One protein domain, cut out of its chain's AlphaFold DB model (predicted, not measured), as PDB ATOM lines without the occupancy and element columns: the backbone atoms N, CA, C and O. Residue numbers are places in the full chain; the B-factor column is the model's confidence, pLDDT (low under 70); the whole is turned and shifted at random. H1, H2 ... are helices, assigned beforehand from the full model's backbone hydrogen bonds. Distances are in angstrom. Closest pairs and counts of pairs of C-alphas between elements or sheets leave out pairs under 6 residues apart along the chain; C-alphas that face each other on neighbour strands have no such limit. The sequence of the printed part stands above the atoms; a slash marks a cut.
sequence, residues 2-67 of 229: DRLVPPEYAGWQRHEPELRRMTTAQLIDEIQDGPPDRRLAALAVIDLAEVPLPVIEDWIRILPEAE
ATOM      1  N   ASP A   2      30.402 -11.975  50.945       44.22
ATOM      2  CA  ASP A   2      31.849 -11.747  50.998       44.22
ATOM      3  C   ASP A   2      32.352 -11.635  49.559       44.22
ATOM      4  O   ASP A   2      32.131 -12.531  48.742       44.22
ATOM      5  N   ARG A   3      32.956 -10.493  49.230       58.34
ATOM      6  CA  ARG A   3      33.541 -10.246  47.915       58.34
ATOM      7  C   ARG A   3      34.642 -11.284  47.706       58.34
ATOM      8  O   ARG A   3      35.625 -11.287  48.447       58.34
ATOM      9  N   LEU A   4      34.455 -12.192  46.747       67.06
ATOM     10  CA  LEU A   4      35.472 -13.167  46.354       67.06
ATOM     11  C   LEU A   4      36.617 -12.407  45.683       67.06
ATOM     12  O   LEU A   4      36.627 -12.206  44.473       67.06
ATOM     13  N   VAL A   5      37.551 -11.922  46.494       78.25
ATOM     14  CA  VAL A   5      38.792 -11.328  46.009       78.25
ATOM     15  C   VAL A   5      39.775 -12.441  45.629       78.25
ATOM     16  O   VAL A   5      39.788 -13.487  46.290       78.25
ATOM     17  N   PRO A   6      40.593 -12.253  44.577       87.19
ATOM     18  CA  PRO A   6      41.631 -13.212  44.218       87.19
ATOM     19  C   PRO A   6      42.565 -13.559  45.399       87.19
ATOM     20  O   PRO A   6      42.733 -12.737  46.307       87.19
ATOM     21  N   PRO A   7      43.184 -14.759  45.420       89.38
ATOM     22  CA  PRO A   7      43.979 -15.236  46.556       89.38
ATOM     23  C   PRO A   7      45.116 -14.303  46.987       89.38
ATOM     24  O   PRO A   7      45.448 -14.253  48.169       89.38
ATOM     25  N   GLU A   8      45.702 -13.550  46.056       91.38
ATOM     26  CA  GLU A   8      46.756 -12.570  46.324       91.38
ATOM     27  C   GLU A   8      46.303 -11.383  47.192       91.38
ATOM     28  O   GLU A   8      47.149 -10.708  47.773       91.38
ATOM     29  N   TYR A   9      44.993 -11.165  47.341       91.94
ATOM     30  CA  TYR A   9      44.409 -10.154  48.228       91.94
ATOM     31  C   TYR A   9      43.918 -10.745  49.560       91.94
ATOM     32  O   TYR A   9      43.248 -10.067  50.339       91.94
ATOM     33  N   ALA A  10      44.181 -12.025  49.842       90.56
ATOM     34  CA  ALA A  10      43.628 -12.692  51.015       90.56
ATOM     35  C   ALA A  10      44.031 -11.996  52.329       90.56
ATOM     36  O   ALA A  10      45.206 -11.891  52.674       90.56
ATOM     37  N   GLY A  11      43.031 -11.579  53.110       90.62
ATOM     38  CA  GLY A  11      43.240 -10.934  54.407       90.62
ATOM     39  C   GLY A  11      43.642  -9.461  54.336       90.62
ATOM     40  O   GLY A  11      44.079  -8.936  55.360       90.62
ATOM     41  N   TRP A  12      43.465  -8.801  53.184       93.94
ATOM     42  CA  TRP A  12      43.788  -7.387  52.978       93.94
ATOM     43  C   TRP A  12      43.227  -6.460  54.069       93.94
ATOM     44  O   TRP A  12      43.922  -5.554  54.527       93.94
ATOM     45  N   GLN A  13      42.023  -6.740  54.587       94.19
ATOM     46  CA  GLN A  13      41.372  -5.925  55.623       94.19
ATOM     47  C   GLN A  13      42.192  -5.829  56.920       94.19
ATOM     48  O   GLN A  13      42.013  -4.906  57.713       94.19
ATOM     49  N   ARG A  14      43.113  -6.774  57.165       95.56
ATOM     50  CA  ARG A  14      44.002  -6.745  58.339       95.56
ATOM     51  C   ARG A  14      44.971  -5.562  58.310       95.56
ATOM     52  O   ARG A  14      45.437  -5.165  59.375       95.56
ATOM     53  N   HIS A  15      45.249  -5.005  57.129       95.94
ATOM     54  CA  HIS A  15      46.141  -3.856  56.956       95.94
ATOM     55  C   HIS A  15      45.435  -2.513  57.176       95.94
ATOM     56  O   HIS A  15      46.093  -1.540  57.542       95.94
ATOM     57  N   GLU A  16      44.103  -2.441  57.038       94.62
ATOM     58  CA  GLU A  16      43.355  -1.176  57.141       94.62
ATOM     59  C   GLU A  16      43.656  -0.359  58.413       94.62
ATOM     60  O   GLU A  16      43.853   0.852  58.294       94.62
ATOM     61  N   PRO A  17      43.723  -0.935  59.636       96.25
ATOM     62  CA  PRO A  17      43.936  -0.132  60.843       96.25
ATOM     63  C   PRO A  17      45.296   0.576  60.884       96.25
ATOM     64  O   PRO A  17      45.433   1.607  61.545       96.25
ATOM     65  N   GLU A  18      46.309   0.002  60.233       96.25
ATOM     66  CA  GLU A  18      47.627   0.618  60.074       96.25
ATOM     67  C   GLU A  18      47.568   1.718  59.011       96.25
ATOM     68  O   GLU A  18      47.950   2.854  59.292       96.25
ATOM     69  N   LEU A  19      47.012   1.401  57.839       96.12
ATOM     70  CA  LEU A  19      46.950   2.302  56.687       96.12
ATOM     71  C   LEU A  19      46.095   3.549  56.952       96.12
ATOM     72  O   LEU A  19      46.477   4.641  56.551       96.12
ATOM     73  N   ARG A  20      45.011   3.450  57.732       95.75
ATOM     74  CA  ARG A  20      44.193   4.617  58.139       95.75
ATOM     75  C   ARG A  20      44.963   5.684  58.926       95.75
ATOM     76  O   ARG A  20      44.445   6.777  59.130       95.75
ATOM     77  N   ARG A  21      46.153   5.362  59.444       96.19
ATOM     78  CA  ARG A  21      47.023   6.308  60.164       96.19
ATOM     79  C   ARG A  21      48.076   6.950  59.260       96.19
ATOM     80  O   ARG A  21      48.811   7.814  59.736       96.19
ATOM     81  N   MET A  22      48.185   6.506  58.010       97.44
ATOM     82  CA  MET A  22      49.127   7.033  57.030       97.44
ATOM     83  C   MET A  22      48.607   8.323  56.394       97.44
ATOM     84  O   MET A  22      47.408   8.599  56.386       97.44
ATOM     85  N   THR A  23      49.525   9.127  55.867       97.06
ATOM     86  CA  THR A  23      49.178  10.301  55.060       97.06
ATOM     87  C   THR A  23      48.770   9.888  53.647       97.06
ATOM     88  O   THR A  23      49.154   8.821  53.171       97.06
ATOM     89  N   THR A  24      48.072  10.764  52.924       96.50
ATOM     90  CA  THR A  24      47.700  10.530  51.518       96.50
ATOM     91  C   THR A  24      48.912  10.233  50.630       96.50
ATOM     92  O   THR A  24      48.844   9.347  49.786       96.50
ATOM     93  N   ALA A  25      50.053  10.893  50.860       97.00
ATOM     94  CA  ALA A  25      51.288  10.606  50.125       97.00
ATOM     95  C   ALA A  25      51.804   9.180  50.384       97.00
ATOM     96  O   ALA A  25      52.155   8.475  49.448       97.00
ATOM     97  N   GLN A  26      51.777   8.728  51.641       97.56
ATOM     98  CA  GLN A  26      52.162   7.359  51.991       97.56
ATOM     99  C   GLN A  26      51.187   6.325  51.416       97.56
ATOM    100  O   GLN A  26      51.615   5.268  50.968       97.56
ATOM    101  N   LEU A  27      49.885   6.627  51.397       97.94
ATOM    102  CA  LEU A  27      48.886   5.762  50.768       97.94
ATOM    103  C   LEU A  27      49.079   5.681  49.250       97.94
ATOM    104  O   LEU A  27      48.935   4.600  48.691       97.94
ATOM    105  N   ILE A  28      49.442   6.783  48.584       97.81
ATOM    106  CA  ILE A  28      49.808   6.767  47.159       97.81
ATOM    107  C   ILE A  28      50.993   5.821  46.924       97.81
ATOM    108  O   ILE A  28      50.903   4.982  46.028       97.81
ATOM    109  N   ASP A  29      52.050   5.911  47.737       97.06
ATOM    110  CA  ASP A  29      53.221   5.032  47.626       97.06
ATOM    111  C   ASP A  29      52.834   3.554  47.836       97.06
ATOM    112  O   ASP A  29      53.235   2.684  47.063       97.06
ATOM    113  N   GLU A  30      51.991   3.258  48.833       97.06
ATOM    114  CA  GLU A  30      51.469   1.904  49.068       97.06
ATOM    115  C   GLU A  30      50.666   1.383  47.871       97.06
ATOM    116  O   GLU A  30      50.827   0.225  47.504       97.06
ATOM    117  N   ILE A  31      49.839   2.216  47.229       97.00
ATOM    118  CA  ILE A  31      49.054   1.836  46.041       97.00
ATOM    119  C   ILE A  31      49.950   1.642  44.811       97.00
ATOM    120  O   ILE A  31      49.624   0.843  43.938       97.00
ATOM    121  N   GLN A  32      51.074   2.348  44.704       94.94
ATOM    122  CA  GLN A  32      51.967   2.231  43.549       94.94
ATOM    123  C   GLN A  32      52.911   1.030  43.660       94.94
ATOM    124  O   GLN A  32      53.046   0.269  42.700       94.94
ATOM    125  N   ASP A  33      53.512   0.833  44.835       94.19
ATOM    126  CA  ASP A  33      54.640  -0.087  45.013       94.19
ATOM    127  C   ASP A  33      54.379  -1.204  46.040       94.19
ATOM    128  O   ASP A  33      55.177  -2.139  46.168       94.19
ATOM    129  N   GLY A  34      53.267  -1.143  46.775       94.38
ATOM    130  CA  GLY A  34      52.918  -2.134  47.789       94.38
ATOM    131  C   GLY A  34      52.536  -3.502  47.206       94.38
ATOM    132  O   GLY A  34      52.206  -3.629  46.020       94.38
ATOM    133  N   PRO A  35      52.553  -4.569  48.027       95.81
ATOM    134  CA  PRO A  35      52.013  -5.868  47.633       95.81
ATOM    135  C   PRO A  35      50.486  -5.794  47.408       95.81
ATOM    136  O   PRO A  35      49.837  -4.907  47.968       95.81
ATOM    137  N   PRO A  36      49.886  -6.703  46.609       95.31
ATOM    138  CA  PRO A  36      48.480  -6.600  46.187       95.31
ATOM    139  C   PRO A  36      47.470  -6.415  47.330       95.31
ATOM    140  O   PRO A  36      46.585  -5.567  47.247       95.31
ATOM    141  N   ASP A  37      47.620  -7.160  48.424       95.38
ATOM    142  CA  ASP A  37      46.777  -7.058  49.618       95.38
ATOM    143  C   ASP A  37      46.877  -5.687  50.305       95.38
ATOM    144  O   ASP A  37      45.861  -5.148  50.746       95.38
ATOM    145  N   ARG A  38      48.069  -5.082  50.361       96.56
ATOM    146  CA  ARG A  38      48.240  -3.717  50.881       96.56
ATOM    147  C   ARG A  38      47.723  -2.658  49.917       96.56
ATOM    148  O   ARG A  38      47.086  -1.723  50.389       96.56
ATOM    149  N   ARG A  39      47.909  -2.819  48.600       96.94
ATOM    150  CA  ARG A  39      47.334  -1.902  47.595       96.94
ATOM    151  C   ARG A  39      45.820  -1.830  47.711       96.94
ATOM    152  O   ARG A  39      45.262  -0.740  47.791       96.94
ATOM    153  N   LEU A  40      45.163  -2.988  47.786       95.69
ATOM    154  CA  LEU A  40      43.711  -3.066  47.933       95.69
ATOM    155  C   LEU A  40      43.241  -2.418  49.242       95.69
ATOM    156  O   LEU A  40      42.290  -1.641  49.243       95.69
ATOM    157  N   ALA A  41      43.950  -2.673  50.345       96.12
ATOM    158  CA  ALA A  41      43.653  -2.054  51.632       96.12
ATOM    159  C   ALA A  41      43.886  -0.535  51.641       96.12
ATOM    160  O   ALA A  41      43.134   0.187  52.291       96.12
ATOM    161  N   ALA A  42      44.897  -0.045  50.921       97.50
ATOM    162  CA  ALA A  42      45.174   1.379  50.781       97.50
ATOM    163  C   ALA A  42      44.092   2.073  49.939       97.50
ATOM    164  O   ALA A  42      43.591   3.120  50.345       97.50
ATOM    165  N   LEU A  43      43.656   1.455  48.836       96.81
ATOM    166  CA  LEU A  43      42.527   1.928  48.024       96.81
ATOM    167  C   LEU A  43      41.217   1.994  48.821       96.81
ATOM    168  O   LEU A  43      40.431   2.909  48.617       96.81
ATOM    169  N   ALA A  44      41.004   1.076  49.764       93.88
ATOM    170  CA  ALA A  44      39.808   1.068  50.604       93.88
ATOM    171  C   ALA A  44      39.758   2.202  51.649       93.88
ATOM    172  O   ALA A  44      38.705   2.441  52.243       93.88
ATOM    173  N   VAL A  45      40.881   2.879  51.928       95.69
ATOM    174  CA  VAL A  45      40.966   3.903  52.989       95.69
ATOM    175  C   VAL A  45      41.443   5.272  52.503       95.69
ATOM    176  O   VAL A  45      41.444   6.217  53.293       95.69
ATOM    177  N   ILE A  46      41.859   5.393  51.242       96.44
ATOM    178  CA  ILE A  46      42.335   6.652  50.667       96.44
ATOM    179  C   ILE A  46      41.183   7.641  50.450       96.44
ATOM    180  O   ILE A  46      40.110   7.275  49.976       96.44
ATOM    181  N   ASP A  47      41.420   8.919  50.751       93.75
ATOM    182  CA  ASP A  47      40.536  10.002  50.314       93.75
ATOM    183  C   ASP A  47      41.012  10.511  48.950       93.75
ATOM    184  O   ASP A  47      41.991  11.257  48.855       93.75
ATOM    185  N   LEU A  48      40.319  10.119  47.876       94.75
ATOM    186  CA  LEU A  48      40.684  10.545  46.523       94.75
ATOM    187  C   LEU A  48      40.634  12.066  46.338       94.75
ATOM    188  O   LEU A  48      41.295  12.579  45.434       94.75
ATOM    189  N   ALA A  49      39.903  12.814  47.175       91.44
ATOM    190  CA  ALA A  49      39.881  14.273  47.085       91.44
ATOM    191  C   ALA A  49      41.247  14.912  47.340       91.44
ATOM    192  O   ALA A  49      41.529  15.980  46.798       91.44
ATOM    193  N   GLU A  50      42.112  14.236  48.092       92.25
ATOM    194  CA  GLU A  50      43.479  14.678  48.355       92.25
ATOM    195  C   GLU A  50      44.491  14.148  47.320       92.25
ATOM    196  O   GLU A  50      45.673  14.495  47.369       92.25
ATOM    197  N   VAL A  51      44.046  13.325  46.363       94.88
ATOM    198  CA  VAL A  51      44.902  12.723  45.336       94.88
ATOM    199  C   VAL A  51      44.893  13.578  44.058       94.88
ATOM    200  O   VAL A  51      43.823  13.943  43.548       94.88
ATOM    201  N   PRO A  52      46.069  13.892  43.479       94.25
ATOM    202  CA  PRO A  52      46.144  14.599  42.205       94.25
ATOM    203  C   PRO A  52      45.444  13.832  41.076       94.25
ATOM    204  O   PRO A  52      45.675  12.638  40.892       94.25
ATOM    205  N   LEU A  53      44.647  14.533  40.263       93.38
ATOM    206  CA  LEU A  53      43.904  13.922  39.152       93.38
ATOM    207  C   LEU A  53      44.785  13.091  38.192       93.38
ATOM    208  O   LEU A  53      44.382  11.972  37.888       93.38
ATOM    209  N   PRO A  54      45.996  13.535  37.787       95.69
ATOM    210  CA  PRO A  54      46.854  12.719  36.923       95.69
ATOM    211  C   PRO A  54      47.214  11.351  37.520       95.69
ATOM    212  O   PRO A  54      47.346  10.378  36.786       95.69
ATOM    213  N   VAL A  55      47.329  11.257  38.852       96.81
ATOM    214  CA  VAL A  55      47.605   9.988  39.545       96.81
ATOM    215  C   VAL A  55      46.388   9.066  39.473       96.81
ATOM    216  O   VAL A  55      46.534   7.887  39.165       96.81
ATOM    217  N   ILE A  56      45.183   9.607  39.681       97.06
ATOM    218  CA  ILE A  56      43.923   8.854  39.560       97.06
ATOM    219  C   ILE A  56      43.742   8.337  38.124       97.06
ATOM    220  O   ILE A  56      43.407   7.171  37.920       97.06
ATOM    221  N   GLU A  57      43.992   9.177  37.118       96.00
ATOM    222  CA  GLU A  57      43.895   8.794  35.702       96.00
ATOM    223  C   GLU A  57      44.886   7.686  35.321       96.00
ATOM    224  O   GLU A  57      44.546   6.781  34.546       96.00
ATOM    225  N   ASP A  58      46.100   7.736  35.876       96.81
ATOM    226  CA  ASP A  58      47.087   6.674  35.716       96.81
ATOM    227  C   ASP A  58      46.640   5.384  36.401       96.81
ATOM    228  O   ASP A  58      46.717   4.318  35.790       96.81
ATOM    229  N   TRP A  59      46.092   5.455  37.612       97.38
ATOM    230  CA  TRP A  59      45.548   4.287  38.306       97.38
ATOM    231  C   TRP A  59      44.396   3.628  37.548       97.38
ATOM    232  O   TRP A  59      44.414   2.410  37.356       97.38
ATOM    233  N   ILE A  60      43.460   4.417  37.010       97.06
ATOM    234  CA  ILE A  60      42.408   3.913  36.117       97.06
ATOM    235  C   ILE A  60      43.026   3.143  34.947       97.06
ATOM    236  O   ILE A  60      42.479   2.129  34.527       97.06
ATOM    237  N   ARG A  61      44.170   3.579  34.413       95.56
ATOM    238  CA  ARG A  61      44.832   2.922  33.279       95.56
ATOM    239  C   ARG A  61      45.579   1.643  33.668       95.56
ATOM    240  O   ARG A  61      45.562   0.706  32.875       95.56
ATOM    241  N   ILE A  62      46.256   1.609  34.817       94.44
ATOM    242  CA  ILE A  62      47.265   0.571  35.106       94.44
ATOM    243  C   ILE A  62      46.855  -0.464  36.154       94.44
ATOM    244  O   ILE A  62      47.389  -1.570  36.121       94.44
ATOM    245  N   LEU A  63      45.956  -0.130  37.088       95.50
ATOM    246  CA  LEU A  63      45.664  -1.030  38.209       95.50
ATOM    247  C   LEU A  63      44.954  -2.307  37.728       95.50
ATOM    248  O   LEU A  63      44.211  -2.247  36.748       95.50
ATOM    249  N   PRO A  64      45.119  -3.459  38.396       93.62
ATOM    250  CA  PRO A  64      44.310  -4.657  38.162       93.62
ATOM    251  C   PRO A  64      42.809  -4.420  38.387       93.62
ATOM    252  O   PRO A  64      42.410  -3.473  39.053       93.62
ATOM    253  N   GLU A  65      41.955  -5.289  37.847       90.00
ATOM    254  CA  GLU A  65      40.491  -5.139  37.916       90.00
ATOM    255  C   GLU A  65      39.943  -5.058  39.350       90.00
ATOM    256  O   GLU A  65      39.178  -4.147  39.661       90.00
ATOM    257  N   ALA A  66      40.391  -5.949  40.244       89.12
ATOM    258  CA  ALA A  66      39.956  -5.958  41.644       89.12
ATOM    259  C   ALA A  66      40.267  -4.632  42.361       89.12
ATOM    260  O   ALA A  66      39.431  -4.122  43.108       89.12
ATOM    261  N   GLU A  67      41.444  -4.068  42.085       95.00
ATOM    262  CA  GLU A  67      41.908  -2.786  42.616       95.00
ATOM    263  C   GLU A  67      41.156  -1.614  41.978       95.00
ATOM    264  O   GLU A  67      40.743  -0.694  42.675       95.00
TER     265      GLU A  67
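AT A GLANCE: This is residues 2 to 67 of the 229 residues of an uncharacterized protein of Chloroflexi bacterium (UniProt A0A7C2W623). A small helical hairpin of H2 and H3 makes the middle of a rounded body, with the short H1 on one side of it and H4 on the other, a little away from the hairpin. A long stretch with no named element, residues 2 to 15, runs round the outside past the start of H3 to H1, and the last residues after H4 fold back towards H3. The printed part has 66 residues, with four named helices in the order H1, H2, H3, H4 and no named strand; the class is all helix, though under half of the residues, 32 of 66, are in named elements. It is compact, with a radius of gyration of the C-alphas of 11.4 A and spans of 30 by 27 by 20 A.

IN THESE COORDINATES: After residues 2 to 15, H1 holds residues 16 to 19 and begins at C-alpha 16 (43.355, -1.176, 57.141). H2, residues 24 to 33, is 14.3 A long. H3, residues 36 to 43, is 10.6 A long. H4, residues 53 to 62, is 14.3 A long and ends at C-alpha 62 (47.265, 0.571, 35.106).

HOW THE PARTS SIT: H2 and H3 touch and form a helical hairpin, at a shallow tilt of 27 degrees, opposite ways; their closest C-alphas, of Ile 31 and Arg 39, are 4.4 A apart. H1 touches H3, with the C-alphas of Glu 16 and Ala 41 closest at 5.6 A. H1 and H2 are close but not clearly touching, at 7.1 A between the C-alphas of Leu 19 and Leu 27. H4 touches no helix but is near H2; it is apart from H1 and H3. In H2, H3 and H4 every O i to N i+4 pair is within hydrogen-bond range; H1 is too short for such a pair, and its one O i to N i+3 pair is within range.

THE WHOLE: The two C-alphas farthest apart, of Asp 2 and Pro 54, are 32.0 A apart. The printed part has no cut, and no link between helices is long. The mean pLDDT of the printed part is 93.0, with residues 2 to 4 under 70.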